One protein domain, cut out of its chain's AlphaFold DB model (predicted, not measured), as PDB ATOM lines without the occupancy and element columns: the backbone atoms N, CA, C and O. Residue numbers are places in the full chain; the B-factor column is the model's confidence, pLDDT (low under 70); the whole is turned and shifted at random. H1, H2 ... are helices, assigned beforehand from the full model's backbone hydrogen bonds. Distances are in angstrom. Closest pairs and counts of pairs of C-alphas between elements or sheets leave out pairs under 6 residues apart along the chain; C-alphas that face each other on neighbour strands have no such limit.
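AT A GLANCE: This is residues 196 to 230 and 255 to 318 of the 432 residues of an uncharacterized protein of Enterococcus hirae (UniProt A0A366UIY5). Seven mostly crossed helices form two groups: H1, H2 and H3 at one end of the longest axis, and H4, H5, H6 and H7 toward the other. H5 lies near the middle, with H1 packed on it from the first group and the longest helix, H7, crossing it. The printed part has 99 residues, with H1 to H7 in order along it and no named strand; the class is all helix. It is compact, with a radius of gyration of the C-alphas of 13.5 A and spans of 42 by 33 by 24 A.

IN THESE COORDINATES: H1, residues 196 to 202, begins at C-alpha 196 (190.889, 192.123, 164.941). H2 is residues 208 to 215, and H3 is residues 219 to 229, 15.6 A long. After the cut come H4, residues 258 to 263, and H5, residues 275 to 286, 16.4 A long. H6 is residues 292 to 298. H7, residues 303 to 317, is 20.9 A long and ends at C-alpha 317 (199.120, 205.267, 150.618).

HOW THE PARTS SIT: H1 touches H5, with closest C-alphas of Ile 202 and Ala 280 at 5.7 A. H2 touches H3, with closest C-alphas of Cys 212 and Ile 219 at 6.0 A. H4 is close to H5 but not clearly touching, with closest C-alphas of Ile 258 and Val 277 at 6.3 A. H5 touches H7 with residues 278 to 282 alone, about perpendicular at 80 degrees; the closest C-alphas, of Val 282 and Asn 310, are 5.5 A apart. H7 touches H6 with residues 303 to 306 alone; the closest C-alphas, of Cys 296 and Asp 303, are 6.2 A apart. Among the pairs apart are H3 and H7. In H1 to H7 every O i to N i+4 pair is within hydrogen-bond range.

THE WHOLE: The C-alphas farthest apart, of Tyr 228 and Glu 268, are 43.2 A apart. Residues 231 to 254 are not printed, and C-alphas 230 and 255 are 30.2 A apart across the cut. H4 to H5 is a long link of 11 residues. Residues 228 to 230, 266 to 270 and 314 to 318 have pLDDT under 70.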
ATOM      1  N   VAL A 196     191.734 191.201 164.191       79.00
ATOM      2  CA  VAL A 196     190.889 192.123 164.941       79.00
ATOM      3  C   VAL A 196     191.110 193.542 164.436       79.00
ATOM      4  O   VAL A 196     190.143 194.176 164.024       79.00
ATOM      5  N   GLN A 197     192.359 194.004 164.329       78.50
ATOM      6  CA  GLN A 197     192.660 195.324 163.754       78.50
ATOM      7  C   GLN A 197     192.180 195.451 162.306       78.50
ATOM      8  O   GLN A 197     191.619 196.477 161.915       78.50
ATOM      9  N   LEU A 198     192.360 194.397 161.500       83.75
ATOM     10  CA  LEU A 198     191.845 194.363 160.136       83.75
ATOM     11  C   LEU A 198     190.325 194.530 160.142       83.75
ATOM     12  O   LEU A 198     189.829 195.420 159.459       83.75
ATOM     13  N   TYR A 199     189.596 193.732 160.923       85.25
ATOM     14  CA  TYR A 199     188.144 193.845 161.036       85.25
ATOM     15  C   TYR A 199     187.714 195.235 161.515       85.25
ATOM     16  O   TYR A 199     186.900 195.870 160.853       85.25
ATOM     17  N   GLN A 200     188.323 195.763 162.580       83.06
ATOM     18  CA  GLN A 200     188.051 197.104 163.107       83.06
ATOM     19  C   GLN A 200     188.249 198.203 162.052       83.06
ATOM     20  O   GLN A 200     187.470 199.154 162.004       83.06
ATOM     21  N   SER A 201     189.246 198.067 161.169       79.25
ATOM     22  CA  SER A 201     189.500 199.043 160.099       79.25
ATOM     23  C   SER A 201     188.413 199.072 159.016       79.25
ATOM     24  O   SER A 201     188.235 200.093 158.352       79.25
ATOM     25  N   ILE A 202     187.650 197.984 158.853       86.94
ATOM     26  CA  ILE A 202     186.636 197.847 157.794       86.94
ATOM     27  C   ILE A 202     185.216 197.593 158.314       86.94
ATOM     28  O   ILE A 202     184.288 197.563 157.508       86.94
ATOM     29  N   GLN A 203     185.008 197.485 159.631       89.38
ATOM     30  CA  GLN A 203     183.724 197.131 160.264       89.38
ATOM     31  C   GLN A 203     182.560 198.065 159.901       89.38
ATOM     32  O   GLN A 203     181.400 197.695 160.019       89.38
ATOM     33  N   SER A 204     182.855 199.271 159.408       87.12
ATOM     34  CA  SER A 204     181.834 200.206 158.916       87.12
ATOM     35  C   SER A 204     181.170 199.791 157.595       87.12
ATOM     36  O   SER A 204     180.163 200.388 157.222       87.12
ATOM     37  N   VAL A 205     181.724 198.814 156.865       91.75
ATOM     38  CA  VAL A 205     181.224 198.381 155.542       91.75
ATOM     39  C   VAL A 205     181.093 196.864 155.384       91.75
ATOM     40  O   VAL A 205     180.761 196.397 154.293       91.75
ATOM     41  N   ILE A 206     181.375 196.089 156.431       90.12
ATOM     42  CA  ILE A 206     181.282 194.628 156.428       90.12
ATOM     43  C   ILE A 206     180.801 194.135 157.790       90.12
ATOM     44  O   ILE A 206     181.278 194.588 158.828       90.12
ATOM     45  N   THR A 207     179.881 193.174 157.790       91.81
ATOM     46  CA  THR A 207     179.480 192.483 159.019       91.81
ATOM     47  C   THR A 207     180.551 191.491 159.466       91.81
ATOM     48  O   THR A 207     181.319 190.953 158.661       91.81
ATOM     49  N   ARG A 208     180.586 191.195 160.765       88.88
ATOM     50  CA  ARG A 208     181.483 190.182 161.339       88.88
ATOM     51  C   ARG A 208     181.286 188.816 160.688       88.88
ATOM     52  O   ARG A 208     182.260 188.124 160.401       88.88
ATOM     53  N   GLU A 209     180.035 188.434 160.459       92.50
ATOM     54  CA  GLU A 209     179.652 187.164 159.852       92.50
ATOM     55  C   GLU A 209     180.224 187.063 158.434       92.50
ATOM     56  O   GLU A 209     180.903 186.086 158.113       92.50
ATOM     57  N   THR A 210     180.052 188.108 157.619       90.81
ATOM     58  CA  THR A 210     180.621 188.182 156.266       90.81
ATOM     59  C   THR A 210     182.146 188.211 156.283       90.81
ATOM     60  O   THR A 210     182.777 187.546 155.463       90.81
ATOM     61  N   PHE A 211     182.765 188.938 157.214       91.25
ATOM     62  CA  PHE A 211     184.221 188.966 157.369       91.25
ATOM     63  C   PHE A 211     184.785 187.570 157.665       91.25
ATOM     64  O   PHE A 211     185.729 187.120 157.006       91.25
ATOM     65  N   CYS A 212     184.170 186.859 158.615       89.69
ATOM     66  CA  CYS A 212     184.565 185.503 158.977       89.69
ATOM     67  C   CYS A 212     184.341 184.519 157.826       89.69
ATOM     68  O   CYS A 212     185.229 183.719 157.532       89.69
ATOM     69  N   ASP A 213     183.201 184.607 157.141       92.00
ATOM     70  CA  ASP A 213     182.882 183.779 155.974       92.00
ATOM     71  C   ASP A 213     183.890 183.984 154.831       92.00
ATOM     72  O   ASP A 213     184.424 183.020 154.272       92.00
ATOM     73  N   ILE A 214     184.233 185.240 154.516       90.31
ATOM     74  CA  ILE A 214     185.234 185.550 153.492       90.31
ATOM     75  C   ILE A 214     186.558 184.888 153.860       90.31
ATOM     76  O   ILE A 214     187.049 184.064 153.089       90.31
ATOM     77  N   LEU A 215     187.088 185.171 155.051       88.50
ATOM     78  CA  LEU A 215     188.407 184.705 155.480       88.50
ATOM     79  C   LEU A 215     188.448 183.235 155.932       88.50
ATOM     80  O   LEU A 215     189.523 182.737 156.269       88.50
ATOM     81  N   GLY A 216     187.320 182.522 155.969       85.81
ATOM     82  CA  GLY A 216     187.264 181.158 156.499       85.81
ATOM     83  C   GLY A 216     187.686 181.104 157.973       85.81
ATOM     84  O   GLY A 216     188.521 180.284 158.364       85.81
ATOM     85  N   LEU A 217     187.189 182.046 158.773       86.19
ATOM     86  CA  LEU A 217     187.372 182.093 160.221       86.19
ATOM     87  C   LEU A 217     186.148 181.494 160.917       86.19
ATOM     88  O   LEU A 217     185.016 181.642 160.463       86.19
ATOM     89  N   SER A 218     186.379 180.840 162.052       87.75
ATOM     90  CA  SER A 218     185.296 180.446 162.952       87.75
ATOM     91  C   SER A 218     184.762 181.686 163.668       87.75
ATOM     92  O   SER A 218     185.540 182.379 164.328       87.75
ATOM     93  N   ILE A 219     183.452 181.932 163.568       85.50
ATOM     94  CA  ILE A 219     182.781 183.069 164.217       85.50
ATOM     95  C   ILE A 219     183.012 183.021 165.731       85.50
ATOM     96  O   ILE A 219     183.480 184.000 166.300       85.50
ATOM     97  N   ASP A 220     182.798 181.867 166.369       83.00
ATOM     98  CA  ASP A 220     182.974 181.704 167.820       83.00
ATOM     99  C   ASP A 220     184.421 181.939 168.270       83.00
ATOM    100  O   ASP A 220     184.686 182.408 169.376       83.00
ATOM    101  N   THR A 221     185.388 181.573 167.426       81.25
ATOM    102  CA  THR A 221     186.809 181.786 167.721       81.25
ATOM    103  C   THR A 221     187.191 183.248 167.544       81.25
ATOM    104  O   THR A 221     187.916 183.783 168.377       81.25
ATOM    105  N   PHE A 222     186.697 183.897 166.490       83.38
ATOM    106  CA  PHE A 222     186.950 185.311 166.237       83.38
ATOM    107  C   PHE A 222     186.273 186.206 167.280       83.38
ATOM    108  O   PHE A 222     186.887 187.150 167.763       83.38
ATOM    109  N   GLN A 223     185.062 185.850 167.708       81.00
ATOM    110  CA  GLN A 223     184.338 186.557 168.759       81.00
ATOM    111  C   GLN A 223     185.116 186.578 170.076       81.00
ATOM    112  O   GLN A 223     185.272 187.631 170.685       81.00
ATOM    113  N   LYS A 224     185.689 185.439 170.474       78.81
ATOM    114  CA  LYS A 224     186.552 185.383 171.659       78.81
ATOM    115  C   LYS A 224     187.766 186.299 171.521       78.81
ATOM    116  O   LYS A 224     188.155 186.918 172.498       78.81
ATOM    117  N   LEU A 225     188.368 186.391 170.330       77.81
ATOM    118  CA  LEU A 225     189.514 187.279 170.095       77.81
ATOM    119  C   LEU A 225     189.140 188.758 170.253       77.81
ATOM    120  O   LEU A 225     189.910 189.488 170.864       77.81
ATOM    121  N   LEU A 226     187.960 189.167 169.776       74.75
ATOM    122  CA  LEU A 226     187.441 190.523 169.986       74.75
ATOM    123  C   LEU A 226     187.252 190.827 171.480       74.75
ATOM    124  O   LEU A 226     187.743 191.839 171.969       74.75
ATOM    125  N   GLU A 227     186.637 189.904 172.225       72.88
ATOM    126  CA  GLU A 227     186.394 190.048 173.670       72.88
ATOM    127  C   GLU A 227     187.691 190.142 174.499       72.88
ATOM    128  O   GLU A 227     187.718 190.788 175.545       72.88
ATOM    129  N   TYR A 228     188.785 189.517 174.043       59.81
ATOM    130  CA  TYR A 228     190.100 189.637 174.687       59.81
ATOM    131  C   TYR A 228     190.784 190.991 174.431       59.81
ATOM    132  O   TYR A 228     191.642 191.384 175.223       59.81
ATOM    133  N   GLU A 229     190.433 191.691 173.350       56.62
ATOM    134  CA  GLU A 229     191.041 192.968 172.948       56.62
ATOM    135  C   GLU A 229     190.229 194.187 173.431       56.62
ATOM    136  O   GLU A 229     190.798 195.250 173.668       56.62
ATOM    137  N   GLU A 230     188.931 194.010 173.708       49.41
ATOM    138  CA  GLU A 230     188.000 195.016 174.260       49.41
ATOM    139  C   GLU A 230     188.220 195.375 175.754       49.41
ATOM    140  O   GLU A 230     187.432 196.114 176.342       49.41
ATOM    141  N   ILE A 255     176.990 200.829 145.528       86.94
ATOM    142  CA  ILE A 255     177.241 199.739 146.472       86.94
ATOM    143  C   ILE A 255     178.021 200.300 147.663       86.94
ATOM    144  O   ILE A 255     179.148 200.784 147.493       86.94
ATOM    145  N   SER A 256     177.428 200.235 148.854       88.12
ATOM    146  CA  SER A 256     177.988 200.843 150.068       88.12
ATOM    147  C   SER A 256     178.493 199.840 151.105       88.12
ATOM    148  O   SER A 256     179.295 200.230 151.956       88.12
ATOM    149  N   THR A 257     178.132 198.559 150.976       91.94
ATOM    150  CA  THR A 257     178.605 197.463 151.840       91.94
ATOM    151  C   THR A 257     179.171 196.286 151.041       91.94
ATOM    152  O   THR A 257     178.930 196.140 149.837       91.94
ATOM    153  N   ILE A 258     179.931 195.419 151.712       90.19
ATOM    154  CA  ILE A 258     180.451 194.175 151.128       90.19
ATOM    155  C   ILE A 258     179.318 193.166 150.881       90.19
ATOM    156  O   ILE A 258     179.349 192.434 149.899       90.19
ATOM    157  N   GLU A 259     178.280 193.138 151.707       92.88
ATOM    158  CA  GLU A 259     177.106 192.277 151.529       92.88
ATOM    159  C   GLU A 259     176.343 192.614 150.244       92.88
ATOM    160  O   GLU A 259     175.988 191.719 149.470       92.88
ATOM    161  N   GLU A 260     176.135 193.910 149.985       89.31
ATOM    162  CA  GLU A 260     175.540 194.394 148.738       89.31
ATOM    163  C   GLU A 260     176.408 194.030 147.533       89.31
ATOM    164  O   GLU A 260     175.894 193.586 146.506       89.31
ATOM    165  N   LEU A 261     177.732 194.168 147.675       89.94
ATOM    166  CA  LEU A 261     178.695 193.799 146.644       89.94
ATOM    167  C   LEU A 261     178.602 192.311 146.283       89.94
ATOM    168  O   LEU A 261     178.614 191.965 145.103       89.94
ATOM    169  N   ARG A 262     178.483 191.437 147.288       90.12
ATOM    170  CA  ARG A 262     178.402 189.981 147.110       90.12
ATOM    171  C   ARG A 262     177.080 189.538 146.489       90.12
ATOM    172  O   ARG A 262     177.079 188.648 145.644       90.12
ATOM    173  N   SER A 263     175.979 190.170 146.887       86.25
ATOM    174  CA  SER A 263     174.613 189.766 146.514       86.25
ATOM    175  C   SER A 263     174.172 190.254 145.130       86.25
ATOM    176  O   SER A 263     173.072 189.933 144.684       86.25
ATOM    177  N   ARG A 264     174.997 191.057 144.451       82.06
ATOM    178  CA  ARG A 264     174.671 191.620 143.136       82.06
ATOM    179  C   ARG A 264     174.679 190.563 142.028       82.06
ATOM    180  O   ARG A 264     175.390 189.562 142.095       82.06
ATOM    181  N   GLU A 265     174.001 190.862 140.928       76.56
ATOM    182  CA  GLU A 265     174.184 190.121 139.683       76.56
ATOM    183  C   GLU A 265     175.522 190.499 139.027       76.56
ATOM    184  O   GLU A 265     175.930 191.669 139.003       76.56
ATOM    185  N   LYS A 266     176.254 189.498 138.531       67.00
ATOM    186  CA  LYS A 266     177.572 189.704 137.927       67.00
ATOM    187  C   LYS A 266     177.407 190.228 136.500       67.00
ATOM    188  O   LYS A 266     177.384 189.456 135.551       67.00
ATOM    189  N   THR A 267     177.305 191.544 136.366       66.44
ATOM    190  CA  THR A 267     177.309 192.234 135.069       66.44
ATOM    191  C   THR A 267     178.726 192.651 134.660       66.44
ATOM    192  O   THR A 267     179.617 192.778 135.508       66.44
ATOM    193  N   GLU A 268     178.936 192.858 133.356       54.06
ATOM    194  CA  GLU A 268     180.191 193.373 132.776       54.06
ATOM    195  C   GLU A 268     180.360 194.897 132.947       54.06
ATOM    196  O   GLU A 268     181.382 195.463 132.563       54.06
ATOM    197  N   GLU A 269     179.375 195.573 133.542       58.75
ATOM    198  CA  GLU A 269     179.394 197.020 133.754       58.75
ATOM    199  C   GLU A 269     180.403 197.453 134.832       58.75
ATOM    200  O   GLU A 269     180.789 196.696 135.731       58.75
ATOM    201  N   ASN A 270     180.820 198.722 134.762       62.69
ATOM    202  CA  ASN A 270     181.685 199.329 135.770       62.69
ATOM    203  C   ASN A 270     181.034 199.254 137.160       62.69
ATOM    204  O   ASN A 270     179.947 199.787 137.382       62.69
ATOM    205  N   LEU A 271     181.733 198.640 138.121       76.50
ATOM    206  CA  LEU A 271     181.249 198.555 139.497       76.50
ATOM    207  C   LEU A 271     181.233 199.927 140.165       76.50
ATOM    208  O   LEU A 271     182.282 200.513 140.457       76.50
ATOM    209  N   ASN A 272     180.031 200.389 140.487       83.31
ATOM    210  CA  ASN A 272     179.826 201.621 141.224       83.31
ATOM    211  C   ASN A 272     179.812 201.359 142.740       83.31
ATOM    212  O   ASN A 272     178.755 201.194 143.341       83.31
ATOM    213  N   CYS A 273     180.998 201.279 143.351       84.94
ATOM    214  CA  CYS A 273     181.167 201.111 144.801       84.94
ATOM    215  C   CYS A 273     181.666 202.392 145.479       84.94
ATOM    216  O   CYS A 273     182.440 203.153 144.884       84.94
ATOM    217  N   THR A 274     181.326 202.566 146.758       85.19
ATOM    218  CA  THR A 274     181.957 203.578 147.616       85.19
ATOM    219  C   THR A 274     183.458 203.314 147.775       85.19
ATOM    220  O   THR A 274     183.943 202.191 147.614       85.19
ATOM    221  N   ASN A 275     184.217 204.355 148.117       83.94
ATOM    222  CA  ASN A 275     185.661 204.229 148.333       83.94
ATOM    223  C   ASN A 275     185.992 203.298 149.508       83.94
ATOM    224  O   ASN A 275     186.910 202.493 149.389       83.94
ATOM    225  N   LYS A 276     185.184 203.324 150.576       85.75
ATOM    226  CA  LYS A 276     185.333 202.431 151.736       85.75
ATOM    227  C   LYS A 276     185.188 200.951 151.360       85.75
ATOM    228  O   LYS A 276     185.970 200.128 151.816       85.75
ATOM    229  N   VAL A 277     184.240 200.605 150.483       90.12
ATOM    230  CA  VAL A 277     184.082 199.223 149.984       90.12
ATOM    231  C   VAL A 277     185.294 198.797 149.153       90.12
ATOM    232  O   VAL A 277     185.807 197.692 149.332       90.12
ATOM    233  N   LYS A 278     185.785 199.675 148.268       90.62
ATOM    234  CA  LYS A 278     186.986 199.408 147.457       90.62
ATOM    235  C   LYS A 278     188.210 199.185 148.346       90.62
ATOM    236  O   LYS A 278     188.960 198.239 148.118       90.62
ATOM    237  N   GLU A 279     188.381 200.023 149.364       86.19
ATOM    238  CA  GLU A 279     189.444 199.911 150.363       86.19
ATOM    239  C   GLU A 279     189.368 198.595 151.130       86.19
ATOM    240  O   GLU A 279     190.353 197.863 151.193       86.19
ATOM    241  N   ALA A 280     188.182 198.246 151.632       87.81
ATOM    242  CA  ALA A 280     187.972 197.006 152.363       87.81
ATOM    243  C   ALA A 280     188.317 195.773 151.517       87.81
ATOM    244  O   ALA A 280     188.994 194.868 151.998       87.81
ATOM    245  N   CYS A 281     187.944 195.758 150.232       90.38
ATOM    246  CA  CYS A 281     188.326 194.681 149.311       90.38
ATOM    247  C   CYS A 281     189.852 194.558 149.160       90.38
ATOM    248  O   CYS A 281     190.386 193.449 149.109       90.38
ATOM    249  N   VAL A 282     190.563 195.688 149.097       88.56
ATOM    250  CA  VAL A 282     192.029 195.711 148.995       88.56
ATOM    251  C   VAL A 282     192.684 195.250 150.296       88.56
ATOM    252  O   VAL A 282     193.602 194.435 150.251       88.56
ATOM    253  N   LEU A 283     192.207 195.716 151.449       86.06
ATOM    254  CA  LEU A 283     192.703 195.298 152.761       86.06
ATOM    255  C   LEU A 283     192.497 193.794 152.994       86.06
ATOM    256  O   LEU A 283     193.411 193.106 153.446       86.06
ATOM    257  N   LEU A 284     191.340 193.258 152.591       87.38
ATOM    258  CA  LEU A 284     191.082 191.816 152.591       87.38
ATOM    259  C   LEU A 284     192.067 191.062 151.690       87.38
ATOM    260  O   LEU A 284     192.578 190.019 152.099       87.38
ATOM    261  N   TRP A 285     192.392 191.587 150.505       86.81
ATOM    262  CA  TRP A 285     193.397 190.977 149.628       86.81
ATOM    263  C   TRP A 285     194.794 190.979 150.257       86.81
ATOM    264  O   TRP A 285     195.476 189.955 150.265       86.81
ATOM    265  N   ARG A 286     195.194 192.103 150.857       82.19
ATOM    266  CA  ARG A 286     196.492 192.270 151.530       82.19
ATOM    267  C   ARG A 286     196.635 191.496 152.832       82.19
ATOM    268  O   ARG A 286     197.741 191.397 153.344       82.19
ATOM    269  N   SER A 287     195.555 190.916 153.353       78.69
ATOM    270  CA  SER A 287     195.649 189.958 154.458       78.69
ATOM    271  C   SER A 287     196.382 188.665 154.065       78.69
ATOM    272  O   SER A 287     196.683 187.856 154.940       78.69
ATOM    273  N   GLU A 288     196.616 188.443 152.759       76.88
ATOM    274  CA  GLU A 288     197.312 187.286 152.167       76.88
ATOM    275  C   GLU A 288     196.712 185.919 152.539       76.88
ATOM    276  O   GLU A 288     197.294 184.866 152.279       76.88
ATOM    277  N   ARG A 289     195.512 185.911 153.126       77.19
ATOM    278  CA  ARG A 289     194.853 184.700 153.614       77.19
ATOM    279  C   ARG A 289     194.175 183.896 152.511       77.19
ATOM    280  O   ARG A 289     194.014 182.687 152.648       77.19
ATOM    281  N   LEU A 290     193.776 184.570 151.438       79.88
ATOM    282  CA  LEU A 290     193.110 183.977 150.285       79.88
ATOM    283  C   LEU A 290     193.908 184.285 149.029       79.88
ATOM    284  O   LEU A 290     194.468 185.374 148.876       79.88
ATOM    285  N   MET A 291     193.899 183.348 148.086       84.25
ATOM    286  CA  MET A 291     194.369 183.652 146.740       84.25
ATOM    287  C   MET A 291     193.457 184.711 146.110       84.25
ATOM    288  O   MET A 291     192.243 184.689 146.300       84.25
ATOM    289  N   GLN A 292     194.030 185.601 145.298       83.25
ATOM    290  CA  GLN A 292     193.302 186.703 144.656       83.25
ATOM    291  C   GLN A 292     192.017 186.239 143.952       83.25
ATOM    292  O   GLN A 292     190.963 186.844 144.115       83.25
ATOM    293  N   LYS A 293     192.098 185.130 143.209       87.50
ATOM    294  CA  LYS A 293     190.954 184.549 142.499       87.50
ATOM    295  C   LYS A 293     189.832 184.124 143.452       87.50
ATOM    296  O   LYS A 293     188.679 184.452 143.210       87.50
ATOM    297  N   GLU A 294     190.181 183.450 144.545       89.06
ATOM    298  CA  GLU A 294     189.220 182.987 145.553       89.06
ATOM    299  C   GLU A 294     188.526 184.162 146.251       89.06
ATOM    300  O   GLU A 294     187.311 184.145 146.446       89.06
ATOM    301  N   LEU A 295     189.281 185.216 146.573       90.38
ATOM    302  CA  LEU A 295     188.715 186.442 147.128       90.38
ATOM    303  C   LEU A 295     187.767 187.126 146.131       90.38
ATOM    304  O   LEU A 295     186.666 187.515 146.511       90.38
ATOM    305  N   CYS A 296     188.167 187.249 144.863       90.31
ATOM    306  CA  CYS A 296     187.328 187.818 143.807       90.31
ATOM    307  C   CYS A 296     186.014 187.046 143.632       90.31
ATOM    308  O   CYS A 296     184.962 187.670 143.487       90.31
ATOM    309  N   ASP A 297     186.061 185.713 143.687       90.38
ATOM    310  CA  ASP A 297     184.872 184.862 143.599       90.38
ATOM    311  C   ASP A 297     183.952 185.073 144.813       90.38
ATOM    312  O   ASP A 297     182.755 185.303 144.645       90.38
ATOM    313  N   LYS A 298     184.509 185.105 146.034       91.12
ATOM    314  CA  LYS A 298     183.753 185.369 147.276       91.12
ATOM    315  C   LYS A 298     183.131 186.767 147.329       91.12
ATOM    316  O   LYS A 298     182.043 186.914 147.884       91.12
ATOM    317  N   LEU A 299     183.814 187.770 146.774       90.38
ATOM    318  CA  LEU A 299     183.361 189.162 146.686       90.38
ATOM    319  C   LEU A 299     182.491 189.438 145.456       90.38
ATOM    320  O   LEU A 299     181.980 190.545 145.318       90.38
ATOM    321  N   ASN A 300     182.337 188.468 144.553       88.94
ATOM    322  CA  ASN A 300     181.655 188.649 143.279       88.94
ATOM    323  C   ASN A 300     182.204 189.851 142.471       88.94
ATOM    324  O   ASN A 300     181.456 190.684 141.955       88.94
ATOM    325  N   ILE A 301     183.529 189.964 142.354       88.94
ATOM    326  CA  ILE A 301     184.225 190.996 141.561       88.94
ATOM    327  C   ILE A 301     185.154 190.365 140.522       88.94
ATOM    328  O   ILE A 301     185.482 189.182 140.585       88.94
ATOM    329  N   SER A 302     185.561 191.145 139.520       87.31
ATOM    330  CA  SER A 302     186.581 190.717 138.562       87.31
ATOM    331  C   SER A 302     187.989 190.969 139.106       87.31
ATOM    332  O   SER A 302     188.227 191.917 139.859       87.31
ATOM    333  N   ASP A 303     188.942 190.159 138.650       85.62
ATOM    334  CA  ASP A 303     190.363 190.314 138.974       85.62
ATOM    335  C   ASP A 303     190.899 191.702 138.582       85.62
ATOM    336  O   ASP A 303     191.625 192.348 139.340       85.62
ATOM    337  N   GLY A 304     190.468 192.203 137.418       84.25
ATOM    338  CA  GLY A 304     190.832 193.528 136.919       84.25
ATOM    339  C   GLY A 304     190.360 194.665 137.827       84.25
ATOM    340  O   GLY A 304     191.121 195.605 138.065       84.25
ATOM    341  N   ASN A 305     189.150 194.565 138.390       87.38
ATOM    342  CA  ASN A 305     188.634 195.566 139.327       87.38
ATOM    343  C   ASN A 305     189.463 195.598 140.612       87.38
ATOM    344  O   ASN A 305     189.900 196.673 141.025       87.38
ATOM    345  N   LEU A 306     189.762 194.430 141.190       88.56
ATOM    346  CA  LEU A 306     190.563 194.344 142.411       88.56
ATOM    347  C   LEU A 306     191.994 194.867 142.199       88.56
ATOM    348  O   LEU A 306     192.489 195.647 143.014       88.56
ATOM    349  N   ARG A 307     192.641 194.531 141.070       85.25
ATOM    350  CA  ARG A 307     193.964 195.082 140.711       85.25
ATOM    351  C   ARG A 307     193.934 196.599 140.574       85.25
ATOM    352  O   ARG A 307     194.817 197.276 141.094       85.25
ATOM    353  N   ARG A 308     192.922 197.135 139.885       84.56
ATOM    354  CA  ARG A 308     192.754 198.582 139.694       84.56
ATOM    355  C   ARG A 308     192.566 199.294 141.033       84.56
ATOM    356  O   ARG A 308     193.162 200.349 141.236       84.56
ATOM    357  N   TRP A 309     191.769 198.738 141.942       88.12
ATOM    358  CA  TRP A 309     191.575 199.311 143.275       88.12
ATOM    359  C   TRP A 309     192.841 199.236 144.120       88.12
ATOM    360  O   TRP A 309     193.201 200.245 144.711       88.12
ATOM    361  N   ASN A 310     193.567 198.113 144.106       84.56
ATOM    362  CA  ASN A 310     194.840 198.001 144.818       84.56
ATOM    363  C   ASN A 310     195.880 198.994 144.296       84.56
ATOM    364  O   ASN A 310     196.543 199.649 145.086       84.56
ATOM    365  N   TYR A 311     195.972 199.170 142.977       77.62
ATOM    366  CA  TYR A 311     196.851 200.173 142.381       77.62
ATOM    367  C   TYR A 311     196.495 201.596 142.838       77.62
ATOM    368  O   TYR A 311     197.378 202.373 143.188       77.62
ATOM    369  N   ARG A 312     195.202 201.946 142.884       78.06
ATOM    370  CA  ARG A 312     194.761 203.258 143.391       78.06
ATOM    371  C   ARG A 312     194.967 203.407 144.901       78.06
ATOM    372  O   ARG A 312     195.264 204.503 145.362       78.06
ATOM    373  N   TYR A 313     194.828 202.322 145.653       78.38
ATOM    374  CA  TYR A 313     195.124 202.275 147.081       78.38
ATOM    375  C   TYR A 313     196.623 202.484 147.347       78.38
ATOM    376  O   TYR A 313     196.984 203.290 148.197       78.38
ATOM    377  N   ASP A 314     197.502 201.869 146.546       67.38
ATOM    378  CA  ASP A 314     198.947 202.133 146.563       67.38
ATOM    379  C   ASP A 314     199.277 203.585 146.223       67.38
ATOM    380  O   ASP A 314     200.115 204.191 146.881       67.38
ATOM    381  N   GLN A 315     198.600 204.176 145.234       64.94
ATOM    382  CA  GLN A 315     198.765 205.600 144.931       64.94
ATOM    383  C   GLN A 315     198.370 206.495 146.115       64.94
ATOM    384  O   GLN A 315     199.048 207.485 146.378       64.94
ATOM    385  N   ALA A 316     197.301 206.145 146.839       63.66
ATOM    386  CA  ALA A 316     196.817 206.913 147.984       63.66
ATOM    387  C   ALA A 316     197.693 206.754 149.239       63.66
ATOM    388  O   ALA A 316     197.982 207.741 149.910       63.66
ATOM    389  N   LEU A 317     198.170 205.539 149.529       58.84
ATOM    390  CA  LEU A 317     199.120 205.267 150.618       58.84
ATOM    391  C   LEU A 317     200.549 205.750 150.315       58.84
ATOM    392  O   LEU A 317     201.374 205.893 151.221       58.84
ATOM    393  N   GLY A 318     200.857 205.930 149.031       45.56
ATOM    394  CA  GLY A 318     202.206 205.859 148.486       45.56
ATOM    395  C   GLY A 318     202.658 207.071 147.683       45.56
ATOM    396  O   GLY A 318     203.493 206.917 146.794       45.56
TER     397      GLY A 318